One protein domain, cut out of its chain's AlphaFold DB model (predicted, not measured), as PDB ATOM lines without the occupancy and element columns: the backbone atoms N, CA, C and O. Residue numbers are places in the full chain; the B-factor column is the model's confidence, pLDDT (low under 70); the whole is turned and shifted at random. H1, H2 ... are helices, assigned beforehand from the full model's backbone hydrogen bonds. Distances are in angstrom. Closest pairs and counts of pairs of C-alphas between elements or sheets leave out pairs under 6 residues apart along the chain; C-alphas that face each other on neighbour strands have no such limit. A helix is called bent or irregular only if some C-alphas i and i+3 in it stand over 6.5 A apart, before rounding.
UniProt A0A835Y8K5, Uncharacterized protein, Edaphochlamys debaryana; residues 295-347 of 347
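Overview. This is residues 295 to 347 of the 347 residues of an uncharacterized protein of Edaphochlamys debaryana (UniProt A0A835Y8K5). Three short helices make a small cluster: H1, the longest, has H2 alongside it running opposite ways, and H3 packs on it near its first residue at a steep tilt. A long loop, residues 307 to 318, runs out from the end of H1 and folds back to H2; the short H4 and the last residues lie toward one end of the long axis, H2 toward the other. The printed part has 53 residues with four named helices, in the order H1, H2, H3, H4, and no named strand; the class is all helix. It is compact, with a radius of gyration of the C-alphas of 10.2 A, and spans 30 by 20 by 18 A, only just elongated.

Arrangement. H1, residues 296 to 306, touches H3, residues 330 to 336, at a steep tilt of 57 degrees, opposite ways; their closest C-alphas, of Ala 296 and Leu 333, are 5.3 A apart. H2, residues 319 to 327, is close to but not clearly touching H1, at a shallow tilt of 27 degrees, opposite ways; the closest C-alphas, of Cys 299 and Trp 325, are 7.0 A apart. H2 and H3 are also close but not clearly touching, with the closest C-alphas, of Trp 325 and Asp 331, 7.8 A apart. H4, residues 340 to 344, and H3 only just touch, only at the corner, with 3 pairs of C-alphas within 8 A; the closest are Cys 335 and Cys 342, 5.4 A apart. H4 is apart from H1 and H2. In H1, H2 and H3 every O i to N i+4 pair is within hydrogen-bond range; in H4 0 of 1 is, and 0 of 2 O i to N i+3 pairs.

Along the chain. H1 begins at C-alpha 296 (-22.952, -39.781, 10.522) and is 15.3 A long. H2 is 12.2 A, H3 9.7 A and H4 9.0 A long. H4 is only just irregular, with C-alphas 341 and 344 6.7 A apart, and ends at C-alpha 344 (-26.418, -48.388, -6.197).

Size, cuts and confidence. The C-alphas farthest apart, of Lys 320 and Gly 347, are 30.8 A apart. The printed part has no cut. The link from H1 to H2 is long; those from H2 to H3 and from H3 to H4 are tight. The mean pLDDT of the printed part is 90.2, and residues 343 to 347 are under 70.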
ATOM      1  N   VAL A 295     -20.375 -35.803  11.786       92.25
ATOM      2  CA  VAL A 295     -20.578 -37.219  12.126       92.25
ATOM      3  C   VAL A 295     -21.760 -37.788  11.342       92.25
ATOM      4  O   VAL A 295     -22.578 -37.040  10.808       92.25
ATOM      5  N   ALA A 296     -21.899 -39.117  11.298       92.75
ATOM      6  CA  ALA A 296     -22.952 -39.781  10.522       92.75
ATOM      7  C   ALA A 296     -24.375 -39.264  10.833       92.75
ATOM      8  O   ALA A 296     -25.191 -39.137   9.919       92.75
ATOM      9  N   SER A 297     -24.661 -38.912  12.092       92.75
ATOM     10  CA  SER A 297     -25.949 -38.328  12.495       92.75
ATOM     11  C   SER A 297     -26.159 -36.900  11.985       92.75
ATOM     12  O   SER A 297     -27.292 -36.518  11.700       92.75
ATOM     13  N   ASP A 298     -25.090 -36.111  11.853       94.62
ATOM     14  CA  ASP A 298     -25.168 -34.767  11.272       94.62
ATOM     15  C   ASP A 298     -25.472 -34.876   9.774       94.62
ATOM     16  O   ASP A 298     -26.383 -34.216   9.274       94.62
ATOM     17  N   CYS A 299     -24.750 -35.763   9.078       96.12
ATOM     18  CA  CYS A 299     -24.973 -36.051   7.664       96.12
ATOM     19  C   CYS A 299     -26.413 -36.526   7.428       96.12
ATOM     20  O   CYS A 299     -27.075 -36.040   6.523       96.12
ATOM     21  N   GLU A 300     -26.953 -37.408   8.274       95.06
ATOM     22  CA  GLU A 300     -28.354 -37.838   8.167       95.06
ATOM     23  C   GLU A 300     -29.337 -36.672   8.267       95.06
ATOM     24  O   GLU A 300     -30.251 -36.543   7.452       95.06
ATOM     25  N   ALA A 301     -29.141 -35.803   9.259       94.81
ATOM     26  CA  ALA A 301     -30.014 -34.662   9.473       94.81
ATOM     27  C   ALA A 301     -29.980 -33.697   8.277       94.81
ATOM     28  O   ALA A 301     -31.029 -33.215   7.852       94.81
ATOM     29  N   LEU A 302     -28.798 -33.450   7.704       96.19
ATOM     30  CA  LEU A 302     -28.645 -32.636   6.496       96.19
ATOM     31  C   LEU A 302     -29.268 -33.310   5.269       96.19
ATOM     32  O   LEU A 302     -29.944 -32.642   4.488       96.19
ATOM     33  N   GLN A 303     -29.096 -34.625   5.123       96.19
ATOM     34  CA  GLN A 303     -29.678 -35.404   4.033       96.19
ATOM     35  C   GLN A 303     -31.195 -35.268   4.014       96.19
ATOM     36  O   GLN A 303     -31.777 -34.925   2.988       96.19
ATOM     37  N   GLN A 304     -31.826 -35.489   5.169       95.75
ATOM     38  CA  GLN A 304     -33.273 -35.395   5.330       95.75
ATOM     39  C   GLN A 304     -33.772 -33.962   5.130       95.75
ATOM     40  O   GLN A 304     -34.797 -33.755   4.487       95.75
ATOM     41  N   ALA A 305     -33.050 -32.971   5.659       96.69
ATOM     42  CA  ALA A 305     -33.468 -31.575   5.593       96.69
ATOM     43  C   ALA A 305     -33.376 -30.979   4.184       96.69
ATOM     44  O   ALA A 305     -34.238 -30.193   3.797       96.69
ATOM     45  N   PHE A 306     -32.337 -31.336   3.429       97.25
ATOM     46  CA  PHE A 306     -32.072 -30.764   2.110       97.25
ATOM     47  C   PHE A 306     -32.417 -31.705   0.953       97.25
ATOM     48  O   PHE A 306     -32.270 -31.319  -0.203       97.25
ATOM     49  N   GLY A 307     -32.875 -32.927   1.232       96.38
ATOM     50  CA  GLY A 307     -33.166 -33.924   0.202       96.38
ATOM     51  C   GLY A 307     -31.924 -34.334  -0.592       96.38
ATOM     52  O   GLY A 307     -32.011 -34.512  -1.805       96.38
ATOM     53  N   ILE A 308     -30.764 -34.433   0.069       96.00
ATOM     54  CA  ILE A 308     -29.516 -34.866  -0.578       96.00
ATOM     55  C   ILE A 308     -29.651 -36.349  -0.938       96.00
ATOM     56  O   ILE A 308     -29.996 -37.181  -0.097       96.00
ATOM     57  N   VAL A 309     -29.363 -36.682  -2.192       94.19
ATOM     58  CA  VAL A 309     -29.283 -38.063  -2.672       94.19
ATOM     59  C   VAL A 309     -27.813 -38.404  -2.827       94.19
ATOM     60  O   VAL A 309     -27.128 -37.793  -3.653       94.19
ATOM     61  N   LEU A 310     -27.347 -39.371  -2.033       92.88
ATOM     62  CA  LEU A 310     -25.941 -39.775  -1.960       92.88
ATOM     63  C   LEU A 310     -25.358 -39.971  -3.362       92.88
ATOM     64  O   LEU A 310     -25.959 -40.660  -4.190       92.88
ATOM     65  N   PHE A 311     -24.212 -39.338  -3.619       90.94
ATOM     66  CA  PHE A 311     -23.482 -39.376  -4.896       90.94
ATOM     67  C   PHE A 311     -24.261 -38.945  -6.156       90.94
ATOM     68  O   PHE A 311     -23.758 -39.103  -7.269       90.94
ATOM     69  N   SER A 312     -25.485 -38.429  -6.025       92.56
ATOM     70  CA  SER A 312     -26.365 -38.165  -7.165       92.56
ATOM     71  C   SER A 312     -26.804 -36.710  -7.240       92.56
ATOM     72  O   SER A 312     -26.645 -36.077  -8.283       92.56
ATOM     73  N   SER A 313     -27.358 -36.158  -6.159       95.19
ATOM     74  CA  SER A 313     -27.862 -34.786  -6.176       95.19
ATOM     75  C   SER A 313     -27.794 -34.119  -4.809       95.19
ATOM     76  O   SER A 313     -27.956 -34.757  -3.773       95.19
ATOM     77  N   TRP A 314     -27.616 -32.801  -4.819       96.19
ATOM     78  CA  TRP A 314     -27.580 -31.975  -3.611       96.19
ATOM     79  C   TRP A 314     -28.966 -31.563  -3.098       96.19
ATOM     80  O   TRP A 314     -29.053 -30.857  -2.096       96.19
ATOM     81  N   GLY A 315     -30.048 -31.955  -3.778       95.81
ATOM     82  CA  GLY A 315     -31.396 -31.481  -3.468       95.81
ATOM     83  C   GLY A 315     -31.460 -29.949  -3.395       95.81
ATOM     84  O   GLY A 315     -31.079 -29.258  -4.340       95.81
ATOM     85  N   THR A 316     -31.914 -29.417  -2.260       97.31
ATOM     86  CA  THR A 316     -31.966 -27.975  -1.965       97.31
ATOM     87  C   THR A 316     -30.807 -27.494  -1.081       97.31
ATOM     88  O   THR A 316     -30.912 -26.428  -0.472       97.31
ATOM     89  N   ALA A 317     -29.721 -28.265  -0.952       96.81
ATOM     90  CA  ALA A 317     -28.591 -27.914  -0.093       96.81
ATOM     91  C   ALA A 317     -27.848 -26.670  -0.621       96.81
ATOM     92  O   ALA A 317     -27.392 -26.675  -1.769       96.81
ATOM     93  N   PRO A 318     -27.660 -25.619   0.198       96.06
ATOM     94  CA  PRO A 318     -26.826 -24.473  -0.161       96.06
ATOM     95  C   PRO A 318     -25.356 -24.862  -0.371       96.06
ATOM     96  O   PRO A 318     -24.871 -25.804   0.250       96.06
ATOM     97  N   GLU A 319     -24.610 -24.075  -1.152       95.62
ATOM     98  CA  GLU A 319     -23.193 -24.334  -1.481       95.62
ATOM     99  C   GLU A 319     -22.314 -24.581  -0.240       95.62
ATOM    100  O   GLU A 319     -21.508 -25.508  -0.215       95.62
ATOM    101  N   LYS A 320     -22.524 -23.822   0.845       93.19
ATOM    102  CA  LYS A 320     -21.795 -24.031   2.109       93.19
ATOM    103  C   LYS A 320     -22.063 -25.404   2.740       93.19
ATOM    104  O   LYS A 320     -21.144 -26.008   3.289       93.19
ATOM    105  N   VAL A 321     -23.299 -25.900   2.651       95.75
ATOM    106  CA  VAL A 321     -23.674 -27.239   3.134       95.75
ATOM    107  C   VAL A 321     -23.041 -28.310   2.254       95.75
ATOM    108  O   VAL A 321     -22.507 -29.275   2.786       95.75
ATOM    109  N   GLN A 322     -23.018 -28.114   0.931       95.69
ATOM    110  CA  GLN A 322     -22.361 -29.032  -0.005       95.69
ATOM    111  C   GLN A 322     -20.855 -29.143   0.281       95.69
ATOM    112  O   GLN A 322     -20.320 -30.244   0.384       95.69
ATOM    113  N   GLY A 323     -20.178 -28.008   0.487       93.44
ATOM    114  CA  GLY A 323     -18.753 -27.984   0.822       93.44
ATOM    115  C   GLY A 323     -18.443 -28.712   2.131       93.44
ATOM    116  O   GLY A 323     -17.501 -29.498   2.189       93.44
ATOM    117  N   MET A 324     -19.266 -28.501   3.164       92.75
ATOM    118  CA  MET A 324     -19.120 -29.188   4.450       92.75
ATOM    119  C   MET A 324     -19.429 -30.687   4.371       92.75
ATOM    120  O   MET A 324     -18.740 -31.490   5.003       92.75
ATOM    121  N   TRP A 325     -20.454 -31.063   3.606       94.81
ATOM    122  CA  TRP A 325     -20.803 -32.454   3.340       94.81
ATOM    123  C   TRP A 325     -19.631 -33.194   2.698       94.81
ATOM    124  O   TRP A 325     -19.208 -34.235   3.200       94.81
ATOM    125  N   ALA A 326     -19.077 -32.619   1.627       94.12
ATOM    126  CA  ALA A 326     -17.953 -33.186   0.896       94.12
ATOM    127  C   ALA A 326     -16.693 -33.272   1.766       94.12
ATOM    128  O   ALA A 326     -16.061 -34.317   1.822       94.12
ATOM    129  N   SER A 327     -16.357 -32.212   2.512       93.38
ATOM    130  CA  SER A 327     -15.166 -32.198   3.374       93.38
ATOM    131  C   SER A 327     -15.239 -33.155   4.566       93.38
ATOM    132  O   SER A 327     -14.237 -33.355   5.247       93.38
ATOM    133  N   SER A 328     -16.435 -33.658   4.878       94.25
ATOM    134  CA  SER A 328     -16.681 -34.576   5.993       94.25
ATOM    135  C   SER A 328     -16.902 -36.012   5.526       94.25
ATOM    136  O   SER A 328     -17.275 -36.849   6.342       94.25
ATOM    137  N   ASP A 329     -16.742 -36.282   4.226       95.25
ATOM    138  CA  ASP A 329     -17.002 -37.582   3.605       95.25
ATOM    139  C   ASP A 329     -18.386 -38.149   3.976       95.25
ATOM    140  O   ASP A 329     -18.554 -39.344   4.238       95.25
ATOM    141  N   CYS A 330     -19.405 -37.279   4.019       95.69
ATOM    142  CA  CYS A 330     -20.735 -37.659   4.494       95.69
ATOM    143  C   CYS A 330     -21.351 -38.810   3.689       95.69
ATOM    144  O   CYS A 330     -22.032 -39.648   4.278       95.69
ATOM    145  N   ASP A 331     -21.080 -38.908   2.384       94.38
ATOM    146  CA  ASP A 331     -21.553 -40.036   1.579       94.38
ATOM    147  C   ASP A 331     -21.011 -41.372   2.115       94.38
ATOM    148  O   ASP A 331     -21.766 -42.321   2.332       94.38
ATOM    149  N   GLN A 332     -19.712 -41.433   2.426       93.19
ATOM    150  CA  GLN A 332     -19.081 -42.631   2.978       93.19
ATOM    151  C   GLN A 332     -19.575 -42.927   4.398       93.19
ATOM    152  O   GLN A 332     -19.877 -44.082   4.710       93.19
ATOM    153  N   LEU A 333     -19.719 -41.900   5.242       93.00
ATOM    154  CA  LEU A 333     -20.260 -42.047   6.597       93.00
ATOM    155  C   LEU A 333     -21.690 -42.603   6.586       93.00
ATOM    156  O   LEU A 333     -22.013 -43.469   7.401       93.00
ATOM    157  N   ARG A 334     -22.540 -42.154   5.652       94.44
ATOM    158  CA  ARG A 334     -23.903 -42.680   5.480       94.44
ATOM    159  C   ARG A 334     -23.896 -44.130   5.004       94.44
ATOM    160  O   ARG A 334     -24.639 -44.943   5.552       94.44
ATOM    161  N   CYS A 335     -23.008 -44.493   4.081       92.31
ATOM    162  CA  CYS A 335     -22.881 -45.885   3.643       92.31
ATOM    163  C   CYS A 335     -22.395 -46.818   4.748       92.31
ATOM    164  O   CYS A 335     -22.947 -47.903   4.922       92.31
ATOM    165  N   MET A 336     -21.414 -46.388   5.541       90.38
ATOM    166  CA  MET A 336     -20.945 -47.153   6.699       90.38
ATOM    167  C   MET A 336     -22.025 -47.292   7.780       90.38
ATOM    168  O   MET A 336     -22.068 -48.307   8.470       90.38
ATOM    169  N   ALA A 337     -22.919 -46.307   7.900       91.75
ATOM    170  CA  ALA A 337     -24.074 -46.352   8.795       91.75
ATOM    171  C   ALA A 337     -25.253 -47.190   8.253       91.75
ATOM    172  O   ALA A 337     -26.270 -47.312   8.935       91.75
ATOM    173  N   GLY A 338     -25.128 -47.785   7.059       91.19
ATOM    174  CA  GLY A 338     -26.142 -48.666   6.477       91.19
ATOM    175  C   GLY A 338     -27.289 -47.941   5.770       91.19
ATOM    176  O   GLY A 338     -28.391 -48.485   5.708       91.19
ATOM    177  N   ASP A 339     -27.062 -46.731   5.243       89.06
ATOM    178  CA  ASP A 339     -28.073 -46.039   4.437       89.06
ATOM    179  C   ASP A 339     -28.462 -46.899   3.211       89.06
ATOM    180  O   ASP A 339     -27.587 -47.291   2.428       89.06
ATOM    181  N   PRO A 340     -29.760 -47.208   3.010       86.31
ATOM    182  CA  PRO A 340     -30.207 -48.076   1.921       86.31
ATOM    183  C   PRO A 340     -29.899 -47.503   0.531       86.31
ATOM    184  O   PRO A 340     -29.788 -48.263  -0.432       86.31
ATOM    185  N   ASN A 341     -29.705 -46.187   0.409       83.38
ATOM    186  CA  ASN A 341     -29.394 -45.543  -0.865       83.38
ATOM    187  C   ASN A 341     -27.954 -45.811  -1.341       83.38
ATOM    188  O   ASN A 341     -27.633 -45.534  -2.493       83.38
ATOM    189  N   CYS A 342     -27.092 -46.392  -0.501       84.25
ATOM    190  CA  CYS A 342     -25.716 -46.730  -0.872       84.25
ATOM    191  C   CYS A 342     -25.574 -47.984  -1.741       84.25
ATOM    192  O   CYS A 342     -24.491 -48.250  -2.259       84.25
ATOM    193  N   GLN A 343     -26.642 -48.765  -1.936       67.56
ATOM    194  CA  GLN A 343     -26.567 -50.020  -2.690       67.56
ATOM    195  C   GLN A 343     -26.387 -49.843  -4.210       67.56
ATOM    196  O   GLN A 343     -26.175 -50.831  -4.905       67.56
ATOM    197  N   MET A 344     -26.430 -48.617  -4.745       59.00
ATOM    198  CA  MET A 344     -26.418 -48.388  -6.197       59.00
ATOM    199  C   MET A 344     -25.034 -48.198  -6.845       59.00
ATOM    200  O   MET A 344     -24.983 -48.051  -8.060       59.00
ATOM    201  N   ILE A 345     -23.921 -48.187  -6.097       57.59
ATOM    202  CA  ILE A 345     -22.601 -47.784  -6.655       57.59
ATOM    203  C   ILE A 345     -21.538 -48.894  -6.625       57.59
ATOM    204  O   ILE A 345     -20.491 -48.764  -7.247       57.59
ATOM    205  N   LEU A 346     -21.806 -50.029  -5.973       51.16
ATOM    206  CA  LEU A 346     -20.900 -51.191  -5.992       51.16
ATOM    207  C   LEU A 346     -21.287 -52.250  -7.043       51.16
ATOM    208  O   LEU A 346     -20.840 -53.393  -6.938       51.16
ATOM    209  N   GLY A 347     -22.137 -51.885  -8.010       49.31
ATOM    210  CA  GLY A 347     -22.619 -52.749  -9.093       49.31
ATOM    211  C   GLY A 347     -21.855 -52.571 -10.393       49.31
ATOM    212  O   GLY A 347     -21.631 -51.398 -10.771       49.31
TER     213      GLY A 347